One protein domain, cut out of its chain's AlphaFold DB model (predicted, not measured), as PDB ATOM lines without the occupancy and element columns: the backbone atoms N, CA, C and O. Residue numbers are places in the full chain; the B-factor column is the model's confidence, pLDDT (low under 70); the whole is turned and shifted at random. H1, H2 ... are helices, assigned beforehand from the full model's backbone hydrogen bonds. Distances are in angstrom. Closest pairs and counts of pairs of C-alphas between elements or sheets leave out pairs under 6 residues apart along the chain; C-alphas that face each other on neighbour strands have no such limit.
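What this domain is: This is residues 74 to 139 of the 139 residues of an uncharacterized protein of Thorarchaeota archaeon (strain OWC) (UniProt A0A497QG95). Three helices run side by side as an up-and-down bundle, their centres making a triangle: H1 runs one way, H2 folds back beside it, and H3 turns again to run the way of H1. H1 is the longest helix, and the links H1 to H2 and H2 to H3 lie at opposite ends of the bundle. The printed part has 66 residues, with three named helices in the order H1, H2, H3, no named strand, and the class all helix. The whole is compact, with a radius of gyration of the C-alphas of 12.2 A, yet elongated in outline, spanning 37 by 19 by 18 A.

Where its parts are: H1 takes residues 74 to 94 and is 30.6 A long from first to last C-alpha; it begins at C-alpha 74, at (149.660, 103.747, 118.734). Residues 95 to 102 follow as a link. H2 takes residues 103 to 117 and is 21.2 A long, beginning at C-alpha 103, at (162.107, 124.440, 139.897). In the link after it, residues 123 to 125 are a run of helix that bears no name. H3 takes residues 127 to 138, is 16.7 A long and ends at C-alpha 138, at (170.171, 116.022, 135.647).

How they stand to each other: H1, H2 and H3 make a bundle, up and down, each helix running against the one before it in the chain. H1 and H2 touch and form a helical hairpin, running opposite ways at a shallow tilt of 7 degrees; their closest C-alphas, those of Ala 90 and Val 106, are 6.4 A apart. H1 and H3 touch and run the same way at a shallow tilt of 22 degrees; their closest C-alphas, those of Tyr 80 and Leu 127, are 7.3 A apart. H2 and H3 are close but not clearly touching, with the closest C-alphas, those of Leu 114 and Asp 128, 6.7 A apart. They run opposite ways at a shallow tilt of 18 degrees. In H1, H2 and H3 every O i to N i+4 pair is within hydrogen-bond range.

The domain as a whole: The two C-alphas farthest apart, those of Lys 98 and Glu 122, are 37.4 A apart, one in each link. Both links are short but not tight, with 8 residues from H1 to H2 and 9 from H2 to H3. The printed part has no cut, and Leu 139 is the chain's last residue. The mean pLDDT of the printed part is 70.3, and 27 residues are under 70, among them residues 74 to 79 and 114 to 125.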
ATOM      1  N   ALA A  74     148.908 102.692 119.419       61.38
ATOM      2  CA  ALA A  74     149.660 103.747 118.734       61.38
ATOM      3  C   ALA A  74     149.424 105.127 119.371       61.38
ATOM      4  O   ALA A  74     150.351 105.930 119.489       61.38
ATOM      5  N   LEU A  75     148.201 105.382 119.837       63.84
ATOM      6  CA  LEU A  75     147.847 106.598 120.561       63.84
ATOM      7  C   LEU A  75     148.465 106.626 121.968       63.84
ATOM      8  O   LEU A  75     149.030 107.648 122.352       63.84
ATOM      9  N   LYS A  76     148.458 105.499 122.697       67.81
ATOM     10  CA  LYS A  76     149.170 105.351 123.985       67.81
ATOM     11  C   LYS A  76     150.676 105.601 123.829       67.81
ATOM     12  O   LYS A  76     151.246 106.442 124.521       67.81
ATOM     13  N   GLU A  77     151.327 104.937 122.875       67.50
ATOM     14  CA  GLU A  77     152.754 105.132 122.574       67.50
ATOM     15  C   GLU A  77     153.060 106.570 122.153       67.50
ATOM     16  O   GLU A  77     154.085 107.147 122.531       67.50
ATOM     17  N   GLY A  78     152.131 107.164 121.411       66.75
ATOM     18  CA  GLY A  78     152.157 108.560 121.068       66.75
ATOM     19  C   GLY A  78     152.175 109.461 122.306       66.75
ATOM     20  O   GLY A  78     153.139 110.201 122.505       66.75
ATOM     21  N   LEU A  79     151.121 109.414 123.124       69.25
ATOM     22  CA  LEU A  79     150.956 110.260 124.309       69.25
ATOM     23  C   LEU A  79     152.152 110.100 125.255       69.25
ATOM     24  O   LEU A  79     152.644 111.066 125.839       69.25
ATOM     25  N   TYR A  80     152.686 108.885 125.336       72.12
ATOM     26  CA  TYR A  80     153.884 108.576 126.098       72.12
ATOM     27  C   TYR A  80     155.139 109.267 125.545       72.12
ATOM     28  O   TYR A  80     155.934 109.837 126.299       72.12
ATOM     29  N   GLY A  81     155.331 109.259 124.223       69.94
ATOM     30  CA  GLY A  81     156.412 109.998 123.571       69.94
ATOM     31  C   GLY A  81     156.325 111.508 123.810       69.94
ATOM     32  O   GLY A  81     157.349 112.155 124.051       69.94
ATOM     33  N   LEU A  82     155.109 112.055 123.833       70.69
ATOM     34  CA  LEU A  82     154.854 113.465 124.128       70.69
ATOM     35  C   LEU A  82     155.199 113.820 125.569       70.69
ATOM     36  O   LEU A  82     155.970 114.753 125.798       70.69
ATOM     37  N   ALA A  83     154.726 113.022 126.529       71.56
ATOM     38  CA  ALA A  83     155.080 113.165 127.936       71.56
ATOM     39  C   ALA A  83     156.606 113.169 128.132       71.56
ATOM     40  O   ALA A  83     157.157 114.047 128.800       71.56
ATOM     41  N   LYS A  84     157.328 112.251 127.471       74.00
ATOM     42  CA  LYS A  84     158.800 112.223 127.495       74.00
ATOM     43  C   LYS A  84     159.438 113.474 126.899       74.00
ATOM     44  O   LYS A  84     160.447 113.951 127.428       74.00
ATOM     45  N   SER A  85     158.908 113.971 125.782       71.69
ATOM     46  CA  SER A  85     159.417 115.173 125.115       71.69
ATOM     47  C   SER A  85     159.239 116.405 126.000       71.69
ATOM     48  O   SER A  85     160.204 117.136 126.236       71.69
ATOM     49  N   PHE A  86     158.049 116.568 126.580       72.94
ATOM     50  CA  PHE A  86     157.745 117.651 127.504       72.94
ATOM     51  C   PHE A  86     158.665 117.635 128.720       72.94
ATOM     52  O   PHE A  86     159.316 118.634 129.002       72.94
ATOM     53  N   VAL A  87     158.799 116.491 129.396       73.62
ATOM     54  CA  VAL A  87     159.660 116.374 130.581       73.62
ATOM     55  C   VAL A  87     161.111 116.707 130.234       73.62
ATOM     56  O   VAL A  87     161.781 117.421 130.977       73.62
ATOM     57  N   ARG A  88     161.613 116.261 129.073       75.25
ATOM     58  CA  ARG A  88     162.952 116.651 128.600       75.25
ATOM     59  C   ARG A  88     163.071 118.152 128.388       75.25
ATOM     60  O   ARG A  88     164.101 118.713 128.754       75.25
ATOM     61  N   HIS A  89     162.073 118.774 127.768       73.56
ATOM     62  CA  HIS A  89     162.078 120.209 127.509       73.56
ATOM     63  C   HIS A  89     162.023 121.001 128.820       73.56
ATOM     64  O   HIS A  89     162.875 121.852 129.056       73.56
ATOM     65  N   ALA A  90     161.099 120.653 129.712       73.25
ATOM     66  CA  ALA A  90     160.930 121.285 131.012       73.25
ATOM     67  C   ALA A  90     162.204 121.182 131.871       73.25
ATOM     68  O   ALA A  90     162.665 122.179 132.420       73.25
ATOM     69  N   LEU A  91     162.856 120.012 131.899       76.69
ATOM     70  CA  LEU A  91     164.140 119.844 132.586       76.69
ATOM     71  C   LEU A  91     165.284 120.624 131.915       76.69
ATOM     72  O   LEU A  91     166.147 121.142 132.613       76.69
ATOM     73  N   LYS A  92     165.308 120.742 130.580       77.19
ATOM     74  CA  LYS A  92     166.296 121.588 129.880       77.19
ATOM     75  C   LYS A  92     166.113 123.073 130.190       77.19
ATOM     76  O   LYS A  92     167.106 123.786 130.279       77.19
ATOM     77  N   GLU A  93     164.882 123.554 130.361       74.69
ATOM     78  CA  GLU A  93     164.645 124.942 130.784       74.69
ATOM     79  C   GLU A  93     165.247 125.229 132.165       74.69
ATOM     80  O   GLU A  93     165.746 126.330 132.391       74.69
ATOM     81  N   LEU A  94     165.269 124.239 133.065       74.81
ATOM     82  CA  LEU A  94     165.904 124.366 134.379       74.81
ATOM     83  C   LEU A  94     167.436 124.448 134.311       74.81
ATOM     84  O   LEU A  94     168.041 125.053 135.191       74.81
ATOM     85  N   GLU A  95     168.055 123.883 133.272       77.06
ATOM     86  CA  GLU A  95     169.506 123.944 133.039       77.06
ATOM     87  C   GLU A  95     169.957 125.304 132.480       77.06
ATOM     88  O   GLU A  95     171.153 125.595 132.436       77.06
ATOM     89  N   LYS A  96     169.024 126.164 132.046       78.06
ATOM     90  CA  LYS A  96     169.380 127.467 131.481       78.06
ATOM     91  C   LYS A  96     169.823 128.443 132.582       78.06
ATOM     92  O   LYS A  96     169.097 128.642 133.556       78.06
ATOM     93  N   PRO A  97     170.933 129.179 132.382       68.00
ATOM     94  CA  PRO A  97     171.445 130.139 133.366       68.00
ATOM     95  C   PRO A  97     170.504 131.330 133.619       68.00
ATOM     96  O   PRO A  97     170.591 131.976 134.658       68.00
ATOM     97  N   LYS A  98     169.574 131.612 132.695       76.25
ATOM     98  CA  LYS A  98     168.500 132.612 132.837       76.25
ATOM     99  C   LYS A  98     167.118 131.955 132.755       76.25
ATOM    100  O   LYS A  98     166.288 132.341 131.932       76.25
ATOM    101  N   ARG A  99     166.892 130.905 133.547       71.56
ATOM    102  CA  ARG A  99     165.595 130.216 133.580       71.56
ATOM    103  C   ARG A  99     164.482 131.174 134.020       71.56
ATOM    104  O   ARG A  99     164.617 131.868 135.022       71.56
ATOM    105  N   LYS A 100     163.383 131.202 133.260       69.06
ATOM    106  CA  LYS A 100     162.169 131.967 133.603       69.06
ATOM    107  C   LYS A 100     161.271 131.229 134.602       69.06
ATOM    108  O   LYS A 100     160.448 131.859 135.251       69.06
ATOM    109  N   LEU A 101     161.422 129.907 134.701       72.00
ATOM    110  CA  LEU A 101     160.557 129.031 135.490       72.00
ATOM    111  C   LEU A 101     161.267 128.575 136.768       72.00
ATOM    112  O   LEU A 101     162.458 128.223 136.749       72.00
ATOM    113  N   ARG A 102     160.527 128.562 137.883       76.19
ATOM    114  CA  ARG A 102     161.022 128.022 139.153       76.19
ATOM    115  C   ARG A 102     161.061 126.499 139.086       76.19
ATOM    116  O   ARG A 102     160.418 125.875 138.245       76.19
ATOM    117  N   LYS A 103     161.889 125.894 139.939       76.06
ATOM    118  CA  LYS A 103     162.107 124.440 139.897       76.06
ATOM    119  C   LYS A 103     160.840 123.723 140.353       76.06
ATOM    120  O   LYS A 103     160.454 122.728 139.760       76.06
ATOM    121  N   GLU A 104     160.205 124.281 141.368       74.38
ATOM    122  CA  GLU A 104     158.997 123.804 142.020       74.38
ATOM    123  C   GLU A 104     157.840 123.746 141.015       74.38
ATOM    124  O   GLU A 104     157.272 122.676 140.827       74.38
ATOM    125  N   ASP A 105     157.606 124.832 140.269       71.94
ATOM    126  CA  ASP A 105     156.542 124.910 139.253       71.94
ATOM    127  C   ASP A 105     156.734 123.861 138.136       71.94
ATOM    128  O   ASP A 105     155.784 123.228 137.666       71.94
ATOM    129  N   VAL A 106     157.985 123.637 137.711       72.88
ATOM    130  CA  VAL A 106     158.312 122.622 136.695       72.88
ATOM    131  C   VAL A 106     158.073 121.209 137.225       72.88
ATOM    132  O   VAL A 106     157.521 120.374 136.510       72.88
ATOM    133  N   MET A 107     158.473 120.935 138.466       72.75
ATOM    134  CA  MET A 107     158.288 119.623 139.087       72.75
ATOM    135  C   MET A 107     156.808 119.327 139.341       72.75
ATOM    136  O   MET A 107     156.357 118.235 139.009       72.75
ATOM    137  N   GLU A 108     156.042 120.308 139.820       74.50
ATOM    138  CA  GLU A 108     154.591 120.204 140.000       74.50
ATOM    139  C   GLU A 108     153.889 119.899 138.669       74.50
ATOM    140  O   GLU A 108     153.067 118.987 138.586       74.50
ATOM    141  N   THR A 109     154.285 120.575 137.587       67.94
ATOM    142  CA  THR A 109     153.729 120.306 136.252       67.94
ATOM    143  C   THR A 109     154.039 118.880 135.780       67.94
ATOM    144  O   THR A 109     153.177 118.214 135.208       67.94
ATOM    145  N   ILE A 110     155.254 118.380 136.034       71.75
ATOM    146  CA  ILE A 110     155.642 116.996 135.714       71.75
ATOM    147  C   ILE A 110     154.830 115.990 136.546       71.75
ATOM    148  O   ILE A 110     154.411 114.962 136.013       71.75
ATOM    149  N   GLU A 111     154.586 116.271 137.826       72.31
ATOM    150  CA  GLU A 111     153.792 115.410 138.710       72.31
ATOM    151  C   GLU A 111     152.316 115.350 138.310       72.31
ATOM    152  O   GLU A 111     151.739 114.261 138.276       72.31
ATOM    153  N   ILE A 112     151.706 116.490 137.973       68.00
ATOM    154  CA  ILE A 112     150.325 116.549 137.472       68.00
ATOM    155  C   ILE A 112     150.215 115.763 136.165       68.00
ATOM    156  O   ILE A 112     149.321 114.931 136.010       68.00
ATOM    157  N   LEU A 113     151.173 115.970 135.259       70.19
ATOM    158  CA  LEU A 113     151.245 115.245 134.000       70.19
ATOM    159  C   LEU A 113     151.310 113.731 134.247       70.19
ATOM    160  O   LEU A 113     150.509 112.980 133.697       70.19
ATOM    161  N   LEU A 114     152.201 113.277 135.131       68.81
ATOM    162  CA  LEU A 114     152.300 111.869 135.518       68.81
ATOM    163  C   LEU A 114     151.000 111.321 136.107       68.81
ATOM    164  O   LEU A 114     150.597 110.216 135.755       68.81
ATOM    165  N   ARG A 115     150.335 112.081 136.982       68.44
ATOM    166  CA  ARG A 115     149.083 111.672 137.627       68.44
ATOM    167  C   ARG A 115     147.963 111.455 136.613       68.44
ATOM    168  O   ARG A 115     147.272 110.444 136.698       68.44
ATOM    169  N   ASN A 116     147.817 112.364 135.655       66.44
ATOM    170  CA  ASN A 116     146.728 112.324 134.681       66.44
ATOM    171  C   ASN A 116     146.983 111.324 133.551       66.44
ATOM    172  O   ASN A 116     146.046 110.759 132.997       66.44
ATOM    173  N   PHE A 117     148.251 111.048 133.253       65.38
ATOM    174  CA  PHE A 117     148.625 110.018 132.293       65.38
ATOM    175  C   PHE A 117     148.718 108.606 132.885       65.38
ATOM    176  O   PHE A 117     148.652 107.636 132.135       65.38
ATOM    177  N   LYS A 118     148.845 108.460 134.211       66.69
ATOM    178  CA  LYS A 118     148.871 107.157 134.896       66.69
ATOM    179  C   LYS A 118     147.692 106.229 134.543       66.69
ATOM    180  O   LYS A 118     147.958 105.054 134.351       66.69
ATOM    181  N   PRO A 119     146.428 106.688 134.440       64.00
ATOM    182  CA  PRO A 119     145.328 105.822 134.004       64.00
ATOM    183  C   PRO A 119     145.342 105.505 132.496       64.00
ATOM    184  O   PRO A 119     144.670 104.576 132.073       64.00
ATOM    185  N   ILE A 120     146.091 106.261 131.683       63.62
ATOM    186  CA  ILE A 120     146.167 106.087 130.219       63.62
ATOM    187  C   ILE A 120     147.281 105.101 129.839       63.62
ATOM    188  O   ILE A 120     147.156 104.337 128.879       63.62
ATOM    189  N   PHE A 121     148.388 105.130 130.578       64.06
ATOM    190  CA  PHE A 121     149.514 104.229 130.385       64.06
ATOM    191  C   PHE A 121     149.375 103.041 131.332       64.06
ATOM    192  O   PHE A 121     149.497 103.201 132.543       64.06
ATOM    193  N   GLU A 122     149.143 101.853 130.774       59.00
ATOM    194  CA  GLU A 122     149.255 100.589 131.510       59.00
ATOM    195  C   GLU A 122     150.586 100.526 132.285       59.00
ATOM    196  O   GLU A 122     151.571 101.181 131.909       59.00
ATOM    197  N   GLU A 123     150.626  99.729 133.361       56.12
ATOM    198  CA  GLU A 123     151.800  99.560 134.239       56.12
ATOM    199  C   GLU A 123     153.104  99.281 133.454       56.12
ATOM    200  O   GLU A 123     154.188  99.695 133.872       56.12
ATOM    201  N   ASP A 124     152.983  98.703 132.257       55.03
ATOM    202  CA  ASP A 124     154.063  98.291 131.360       55.03
ATOM    203  C   ASP A 124     154.875  99.433 130.726       55.03
ATOM    204  O   ASP A 124     155.976  99.211 130.213       55.03
ATOM    205  N   MET A 125     154.378 100.675 130.722       62.88
ATOM    206  CA  MET A 125     155.075 101.770 130.031       62.88
ATOM    207  C   MET A 125     156.154 102.463 130.883       62.88
ATOM    208  O   MET A 125     156.913 103.278 130.354       62.88
ATOM    209  N   GLU A 126     156.268 102.164 132.182       71.81
ATOM    210  CA  GLU A 126     157.320 102.665 133.094       71.81
ATOM    211  C   GLU A 126     157.605 104.191 133.013       71.81
ATOM    212  O   GLU A 126     158.743 104.638 133.218       71.81
ATOM    213  N   LEU A 127     156.613 105.037 132.691       68.88
ATOM    214  CA  LEU A 127     156.852 106.478 132.483       68.88
ATOM    215  C   LEU A 127     157.432 107.140 133.740       68.88
ATOM    216  O   LEU A 127     158.423 107.863 133.666       68.88
ATOM    217  N   ASP A 128     156.838 106.839 134.893       67.62
ATOM    218  CA  ASP A 128     157.253 107.344 136.202       67.62
ATOM    219  C   ASP A 128     158.703 106.945 136.536       67.62
ATOM    220  O   ASP A 128     159.539 107.788 136.870       67.62
ATOM    221  N   LEU A 129     159.047 105.670 136.336       74.12
ATOM    222  CA  LEU A 129     160.404 105.141 136.504       74.12
ATOM    223  C   LEU A 129     161.415 105.833 135.580       74.12
ATOM    224  O   LEU A 129     162.523 106.169 136.010       74.12
ATOM    225  N   TRP A 130     161.048 106.074 134.320       76.88
ATOM    226  CA  TRP A 130     161.905 106.774 133.367       76.88
ATOM    227  C   TRP A 130     162.133 108.239 133.760       76.88
ATOM    228  O   TRP A 130     163.276 108.702 133.729       76.88
ATOM    229  N   ILE A 131     161.084 108.957 134.172       70.00
ATOM    230  CA  ILE A 131     161.176 110.356 134.611       70.00
ATOM    231  C   ILE A 131     162.021 110.465 135.885       70.00
ATOM    232  O   ILE A 131     162.949 111.271 135.922       70.00
ATOM    233  N   LYS A 132     161.797 109.599 136.884       75.81
ATOM    234  CA  LYS A 132     162.615 109.532 138.110       75.81
ATOM    235  C   LYS A 132     164.096 109.296 137.802       75.81
ATOM    236  O   LYS A 132     164.960 109.985 138.347       75.81
ATOM    237  N   LYS A 133     164.404 108.370 136.883       80.19
ATOM    238  CA  LYS A 133     165.778 108.131 136.398       80.19
ATOM    239  C   LYS A 133     166.364 109.362 135.696       80.19
ATOM    240  O   LYS A 133     167.557 109.618 135.830       80.19
ATOM    241  N   LEU A 134     165.555 110.099 134.936       73.56
ATOM    242  CA  LEU A 134     165.994 111.286 134.201       73.56
ATOM    243  C   LEU A 134     166.277 112.471 135.135       73.56
ATOM    244  O   LEU A 134     167.304 113.124 134.975       73.56
ATOM    245  N   ILE A 135     165.411 112.701 136.124       72.12
ATOM    246  CA  ILE A 135     165.578 113.724 137.165       72.12
ATOM    247  C   ILE A 135     166.881 113.478 137.930       72.12
ATOM    248  O   ILE A 135     167.723 114.367 137.970       72.12
ATOM    249  N   LYS A 136     167.110 112.250 138.422       76.31
ATOM    250  CA  LYS A 136     168.331 111.869 139.163       76.31
ATOM    251  C   LYS A 136     169.634 112.034 138.364       76.31
ATOM    252  O   LYS A 136     170.710 112.084 138.941       76.31
ATOM    253  N   LYS A 137     169.566 112.037 137.028       71.88
ATOM    254  CA  LYS A 137     170.742 112.239 136.163       71.88
ATOM    255  C   LYS A 137     171.054 113.712 135.894       71.88
ATOM    256  O   LYS A 137     172.170 113.999 135.476       71.88
ATOM    257  N   LYS A 138     170.069 114.603 136.029       63.78
ATOM    258  CA  LYS A 138     170.171 116.022 135.647       63.78
ATOM    259  C   LYS A 138     170.214 116.977 136.843       63.78
ATOM    260  O   LYS A 138     170.599 118.128 136.667       63.78
ATOM    261  N   LEU A 139     169.807 116.512 138.022       59.62
ATOM    262  CA  LEU A 139     169.792 117.235 139.296       59.62
ATOM    263  C   LEU A 139     170.541 116.424 140.348       59.62
ATOM    264  O   LEU A 139     171.187 117.074 141.194       59.62
TER     265      LEU A 139